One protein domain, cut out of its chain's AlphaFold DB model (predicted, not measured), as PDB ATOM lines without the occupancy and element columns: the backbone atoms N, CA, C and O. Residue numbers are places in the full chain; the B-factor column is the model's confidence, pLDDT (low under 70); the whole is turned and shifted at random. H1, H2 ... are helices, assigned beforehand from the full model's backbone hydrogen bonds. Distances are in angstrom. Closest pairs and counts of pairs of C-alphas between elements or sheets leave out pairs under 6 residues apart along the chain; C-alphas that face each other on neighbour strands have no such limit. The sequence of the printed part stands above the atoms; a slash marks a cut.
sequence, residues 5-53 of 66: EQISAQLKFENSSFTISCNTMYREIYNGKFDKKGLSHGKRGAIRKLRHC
ATOM      1  N   GLU A   5     -44.916  38.285   5.593       85.69
ATOM      2  CA  GLU A   5     -46.343  37.987   5.421       85.69
ATOM      3  C   GLU A   5     -47.205  38.823   6.365       85.69
ATOM      4  O   GLU A   5     -48.193  39.411   5.922       85.69
ATOM      5  N   GLN A   6     -46.798  38.921   7.634       86.00
ATOM      6  CA  GLN A   6     -47.500  39.709   8.648       86.00
ATOM      7  C   GLN A   6     -47.540  41.194   8.272       86.00
ATOM      8  O   GLN A   6     -48.594  41.812   8.374       86.00
ATOM      9  N   ILE A   7     -46.439  41.745   7.752       83.88
ATOM     10  CA  ILE A   7     -46.393  43.136   7.274       83.88
ATOM     11  C   ILE A   7     -47.337  43.327   6.082       83.88
ATOM     12  O   ILE A   7     -48.063  44.314   6.023       83.88
ATOM     13  N   SER A   8     -47.376  42.379   5.141       83.62
ATOM     14  CA  SER A   8     -48.278  42.489   3.986       83.62
ATOM     15  C   SER A   8     -49.752  42.442   4.397       83.62
ATOM     16  O   SER A   8     -50.572  43.171   3.845       83.62
ATOM     17  N   ALA A   9     -50.086  41.590   5.371       84.88
ATOM     18  CA  ALA A   9     -51.439  41.436   5.880       84.88
ATOM     19  C   ALA A   9     -51.863  42.688   6.654       84.88
ATOM     20  O   ALA A   9     -52.979  43.168   6.473       84.88
ATOM     21  N   GLN A  10     -50.945  43.256   7.436       86.88
ATOM     22  CA  GLN A  10     -51.154  44.510   8.144       86.88
ATOM     23  C   GLN A  10     -51.372  45.683   7.175       86.88
ATOM     24  O   GLN A  10     -52.362  46.389   7.313       86.88
ATOM     25  N   LEU A  11     -50.537  45.839   6.141       83.62
ATOM     26  CA  LEU A  11     -50.702  46.897   5.131       83.62
ATOM     27  C   LEU A  11     -52.046  46.811   4.391       83.62
ATOM     28  O   LEU A  11     -52.639  47.840   4.066       83.62
ATOM     29  N   LYS A  12     -52.533  45.589   4.134       82.44
ATOM     30  CA  LYS A  12     -53.865  45.358   3.557       82.44
ATOM     31  C   LYS A  12     -54.980  45.742   4.527       82.44
ATOM     32  O   LYS A  12     -55.959  46.344   4.106       82.44
ATOM     33  N   PHE A  13     -54.837  45.390   5.803       84.62
ATOM     34  CA  PHE A  13     -55.818  45.715   6.837       84.62
ATOM     35  C   PHE A  13     -55.908  47.224   7.099       84.62
ATOM     36  O   PHE A  13     -56.998  47.766   7.248       84.62
ATOM     37  N   GLU A  14     -54.771  47.916   7.090       83.50
ATOM     38  CA  GLU A  14     -54.682  49.363   7.306       83.50
ATOM     39  C   GLU A  14     -55.212  50.191   6.116       83.50
ATOM     40  O   GLU A  14     -55.199  51.416   6.188       83.50
ATOM     41  N   ASN A  15     -55.692  49.557   5.030       75.00
ATOM     42  CA  ASN A  15     -56.084  50.215   3.773       75.00
ATOM     43  C   ASN A  15     -55.036  51.242   3.308       75.00
ATOM     44  O   ASN A  15     -55.368  52.330   2.831       75.00
ATOM     45  N   SER A  16     -53.753  50.910   3.484       73.94
ATOM     46  CA  SER A  16     -52.672  51.824   3.144       73.94
ATOM     47  C   SER A  16     -52.726  52.169   1.654       73.94
ATOM     48  O   SER A  16     -52.894  51.291   0.805       73.94
ATOM     49  N   SER A  17     -52.512  53.447   1.321       76.38
ATOM     50  CA  SER A  17     -52.453  53.928  -0.070       76.38
ATOM     51  C   SER A  17     -51.364  53.232  -0.899       76.38
ATOM     52  O   SER A  17     -51.365  53.339  -2.125       76.38
ATOM     53  N   PHE A  18     -50.427  52.535  -0.252       71.56
ATOM     54  CA  PHE A  18     -49.414  51.715  -0.895       71.56
ATOM     55  C   PHE A  18     -49.515  50.266  -0.402       71.56
ATOM     56  O   PHE A  18     -49.426  49.974   0.789       71.56
ATOM     57  N   THR A  19     -49.660  49.332  -1.343       73.25
ATOM     58  CA  THR A  19     -49.649  47.893  -1.059       73.25
ATOM     59  C   THR A  19     -48.328  47.299  -1.528       73.25
ATOM     60  O   THR A  19     -48.008  47.331  -2.715       73.25
ATOM     61  N   ILE A  20     -47.554  46.730  -0.603       81.88
ATOM     62  CA  ILE A  20     -46.307  46.027  -0.922       81.88
ATOM     63  C   ILE A  20     -46.565  44.524  -0.836       81.88
ATOM     64  O   ILE A  20     -46.978  44.010   0.204       81.88
ATOM     65  N   SER A  21     -46.308  43.804  -1.929       84.75
ATOM     66  CA  SER A  21     -46.446  42.345  -1.945       84.75
ATOM     67  C   SER A  21     -45.364  41.663  -1.096       84.75
ATOM     68  O   SER A  21     -44.232  42.152  -1.004       84.75
ATOM     69  N   CYS A  22     -45.675  40.484  -0.542       85.19
ATOM     70  CA  CYS A  22     -44.685  39.646   0.145       85.19
ATOM     71  C   CYS A  22     -43.451  39.393  -0.731       85.19
ATOM     72  O   CYS A  22     -42.326  39.497  -0.253       85.19
ATOM     73  N   ASN A  23     -43.653  39.122  -2.026       88.19
ATOM     74  CA  ASN A  23     -42.565  38.861  -2.969       88.19
ATOM     75  C   ASN A  23     -41.617  40.054  -3.106       88.19
ATOM     76  O   ASN A  23     -40.398  39.876  -3.135       88.19
ATOM     77  N   THR A  24     -42.158  41.272  -3.151       90.31
ATOM     78  CA  THR A  24     -41.347  42.491  -3.206       90.31
ATOM     79  C   THR A  24     -40.502  42.628  -1.943       90.31
ATOM     80  O   THR A  24     -39.296  42.844  -2.044       90.31
ATOM     81  N   MET A  25     -41.097  42.421  -0.764       87.88
ATOM     82  CA  MET A  25     -40.351  42.449   0.498       87.88
ATOM     83  C   MET A  25     -39.247  41.392   0.528       87.88
ATOM     84  O   MET A  25     -38.108  41.722   0.854       87.88
ATOM     85  N   TYR A  26     -39.542  40.149   0.133       88.75
ATOM     86  CA  TYR A  26     -38.537  39.090   0.071       88.75
ATOM     87  C   TYR A  26     -37.373  39.454  -0.852       88.75
ATOM     88  O   TYR A  26     -36.224  39.317  -0.437       88.75
ATOM     89  N   ARG A  27     -37.637  39.982  -2.055       89.38
ATOM     90  CA  ARG A  27     -36.574  40.443  -2.966       89.38
ATOM     91  C   ARG A  27     -35.691  41.501  -2.314       89.38
ATOM     92  O   ARG A  27     -34.477  41.348  -2.314       89.38
ATOM     93  N   GLU A  28     -36.275  42.532  -1.711       89.25
ATOM     94  CA  GLU A  28     -35.491  43.616  -1.107       89.25
ATOM     95  C   GLU A  28     -34.718  43.173   0.150       89.25
ATOM     96  O   GLU A  28     -33.617  43.660   0.417       89.25
ATOM     97  N   ILE A  29     -35.243  42.192   0.890       86.81
ATOM     98  CA  ILE A  29     -34.539  41.532   1.997       86.81
ATOM     99  C   ILE A  29     -33.345  40.724   1.480       86.81
ATOM    100  O   ILE A  29     -32.259  40.824   2.051       86.81
ATOM    101  N   TYR A  30     -33.512  39.963   0.394       85.69
ATOM    102  CA  TYR A  30     -32.413  39.235  -0.249       85.69
ATOM    103  C   TYR A  30     -31.380  40.165  -0.894       85.69
ATOM    104  O   TYR A  30     -30.188  39.876  -0.836       85.69
ATOM    105  N   ASN A  31     -31.814  41.321  -1.399       86.69
ATOM    106  CA  ASN A  31     -30.945  42.392  -1.893       86.69
ATOM    107  C   ASN A  31     -30.196  43.130  -0.768       86.69
ATOM    108  O   ASN A  31     -29.397  44.023  -1.050       86.69
ATOM    109  N   GLY A  32     -30.470  42.821   0.505       84.88
ATOM    110  CA  GLY A  32     -29.818  43.456   1.649       84.88
ATOM    111  C   GLY A  32     -30.227  44.915   1.874       84.88
ATOM    112  O   GLY A  32     -29.534  45.639   2.583       84.88
ATOM    113  N   LYS A  33     -31.357  45.384   1.324       85.94
ATOM    114  CA  LYS A  33     -31.818  46.774   1.535       85.94
ATOM    115  C   LYS A  33     -32.143  47.087   2.996       85.94
ATOM    116  O   LYS A  33     -32.069  48.240   3.407       85.94
ATOM    117  N   PHE A  34     -32.480  46.061   3.775       82.44
ATOM    118  CA  PHE A  34     -32.784  46.158   5.207       82.44
ATOM    119  C   PHE A  34     -31.602  45.768   6.106       82.44
ATOM    120  O   PHE A  34     -31.736  45.706   7.333       82.44
ATOM    121  N   ASP A  35     -30.445  45.477   5.514       84.62
ATOM    122  CA  ASP A  35     -29.242  45.110   6.243       84.62
ATOM    123  C   ASP A  35     -28.529  46.371   6.758       84.62
ATOM    124  O   ASP A  35     -28.507  47.425   6.121       84.62
ATOM    125  N   LYS A  36     -27.945  46.288   7.962       81.50
ATOM    126  CA  LYS A  36     -27.150  47.398   8.504       81.50
ATOM    127  C   LYS A  36     -25.893  47.587   7.652       81.50
ATOM    128  O   LYS A  36     -25.247  46.613   7.269       81.50
ATOM    129  N   LYS A  37     -25.505  48.841   7.411       79.69
ATOM    130  CA  LYS A  37     -24.234  49.161   6.744       79.69
ATOM    131  C   LYS A  37     -23.060  48.558   7.536       79.69
ATOM    132  O   LYS A  37     -23.091  48.548   8.766       79.69
ATOM    133  N   GLY A  38     -22.044  48.052   6.835       75.69
ATOM    134  CA  GLY A  38     -20.830  47.498   7.454       75.69
ATOM    135  C   GLY A  38     -20.942  46.057   7.971       75.69
ATOM    136  O   GLY A  38     -20.140  45.639   8.806       75.69
ATOM    137  N   LEU A  39     -21.926  45.275   7.516       72.94
ATOM    138  CA  LEU A  39     -21.966  43.843   7.817       72.94
ATOM    139  C   LEU A  39     -20.870  43.108   7.033       72.94
ATOM    140  O   LEU A  39     -20.813  43.175   5.808       72.94
ATOM    141  N   SER A  40     -20.002  42.389   7.747       69.38
ATOM    142  CA  SER A  40     -19.021  41.497   7.126       69.38
ATOM    143  C   SER A  40     -19.708  40.288   6.480       69.38
ATOM    144  O   SER A  40     -20.823  39.924   6.860       69.38
ATOM    145  N   HIS A  41     -19.018  39.629   5.544       61.59
ATOM    146  CA  HIS A  41     -19.523  38.552   4.673       61.59
ATOM    147  C   HIS A  41     -20.234  37.378   5.404       61.59
ATOM    148  O   HIS A  41     -21.000  36.633   4.799       61.59
ATOM    149  N   GLY A  42     -20.058  37.229   6.726       63.28
ATOM    150  CA  GLY A  42     -20.722  36.214   7.560       63.28
ATOM    151  C   GLY A  42     -21.938  36.688   8.377       63.28
ATOM    152  O   GLY A  42     -22.643  35.872   8.982       63.28
ATOM    153  N   LYS A  43     -22.228  37.994   8.428       64.44
ATOM    154  CA  LYS A  43     -23.343  38.561   9.205       64.44
ATOM    155  C   LYS A  43     -24.537  38.875   8.295       64.44
ATOM    156  O   LYS A  43     -24.909  40.028   8.142       64.44
ATOM    157  N   ARG A  44     -25.162  37.831   7.730       70.31
ATOM    158  CA  ARG A  44     -26.422  37.918   6.952       70.31
ATOM    159  C   ARG A  44     -27.466  38.677   7.787       70.31
ATOM    160  O   ARG A  44     -27.872  38.131   8.804       70.31
ATOM    161  N   GLY A  45     -27.841  39.912   7.463       81.88
ATOM    162  CA  GLY A  45     -28.525  40.819   8.394       81.88
ATOM    163  C   GLY A  45     -29.968  40.419   8.723       81.88
ATOM    164  O   GLY A  45     -30.223  39.589   9.605       81.88
ATOM    165  N   ALA A  46     -30.932  41.034   8.045       84.00
ATOM    166  CA  ALA A  46     -32.362  40.782   8.189       84.00
ATOM    167  C   ALA A  46     -32.706  39.302   7.948       84.00
ATOM    168  O   ALA A  46     -33.446  38.703   8.726       84.00
ATOM    169  N   ILE A  47     -32.072  38.661   6.959       84.88
ATOM    170  CA  ILE A  47     -32.300  37.245   6.617       84.88
ATOM    171  C   ILE A  47     -31.992  36.304   7.792       84.88
ATOM    172  O   ILE A  47     -32.740  35.362   8.053       84.88
ATOM    173  N   ARG A  48     -30.894  36.522   8.537       84.06
ATOM    174  CA  ARG A  48     -30.573  35.677   9.705       84.06
ATOM    175  C   ARG A  48     -31.596  35.867  10.811       84.06
ATOM    176  O   ARG A  48     -31.955  34.885  11.455       84.06
ATOM    177  N   LYS A  49     -32.056  37.101  11.030       84.44
ATOM    178  CA  LYS A  49     -33.102  37.381  12.019       84.44
ATOM    179  C   LYS A  49     -34.401  36.669  11.662       84.44
ATOM    180  O   LYS A  49     -34.981  36.067  12.552       84.44
ATOM    181  N   LEU A  50     -34.793  36.669  10.386       85.75
ATOM    182  CA  LEU A  50     -35.970  35.939   9.906       85.75
ATOM    183  C   LEU A  50     -35.821  34.427  10.091       85.75
ATOM    184  O   LEU A  50     -36.659  33.800  10.728       85.75
ATOM    185  N   ARG A  51     -34.712  33.838   9.628       84.00
ATOM    186  CA  ARG A  51     -34.486  32.380   9.694       84.00
ATOM    187  C   ARG A  51     -34.492  31.814  11.119       84.00
ATOM    188  O   ARG A  51     -34.814  30.642  11.325       84.00
ATOM    189  N   HIS A  52     -34.056  32.621  12.082       83.94
ATOM    190  CA  HIS A  52     -33.995  32.242  13.492       83.94
ATOM    191  C   HIS A  52     -35.110  32.882  14.330       83.94
ATOM    192  O   HIS A  52     -35.075  32.768  15.553       83.94
ATOM    193  N   CYS A  53     -36.086  33.548  13.709       82.81
ATOM    194  CA  CYS A  53     -37.230  34.086  14.433       82.81
ATOM    195  C   CYS A  53     -38.057  32.925  15.003       82.81
ATOM    196  O   CYS A  53     -38.304  31.947  14.303       82.81
TER     197      CYS A  53
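What this domain is: This is residues 5 to 53 of the 66 residues of an uncharacterized protein of Peptostreptococcaceae bacterium oral taxon 113 str. W5053 (UniProt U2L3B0). Three short helices are strung along a loose, elongated chain: H2 lies in the middle, H1 near its first residue and H3 near its last residues. At one end the link's residues 14 to 18 stick out, with Phe 13 of H1; at the other, residues 31 to 44 loop out and return to H3. The 49 printed residues, all helix in class with no named strand, have a radius of gyration of the C-alphas of 12.7 A and span 38 by 20 by 15 A.

Where its parts are: Find C-alpha 5 at (-46.343, 37.987, 5.421); from there H1 runs to residue 13, 12.3 A. H2, residues 22 to 30, also measures 12.3 A. H3, residues 45 to 51, ends at (-34.486, 32.380, 9.694) after 10.4 A.

How they stand to each other: H1 and H2 are close but not clearly touching; look at their closest C-alphas, Glu 5 and Cys 22, 5.8 A apart. They run opposite ways at a steep tilt of 44 degrees. H2 and H3 only just touch, with 3 pairs of C-alphas within 8 A, the closest Ile 29 and Ala 46 at 6.6 A. H1 and H3 are apart. In H1, H2 and H3 every O i to N i+4 pair is within hydrogen-bond range.

The domain as a whole: The farthest C-alphas, Asn 15 and His 41, are 38.4 A apart. The printed part has no cut; the link H2 to H3 is long. Residues 40 to 43 have pLDDT under 70.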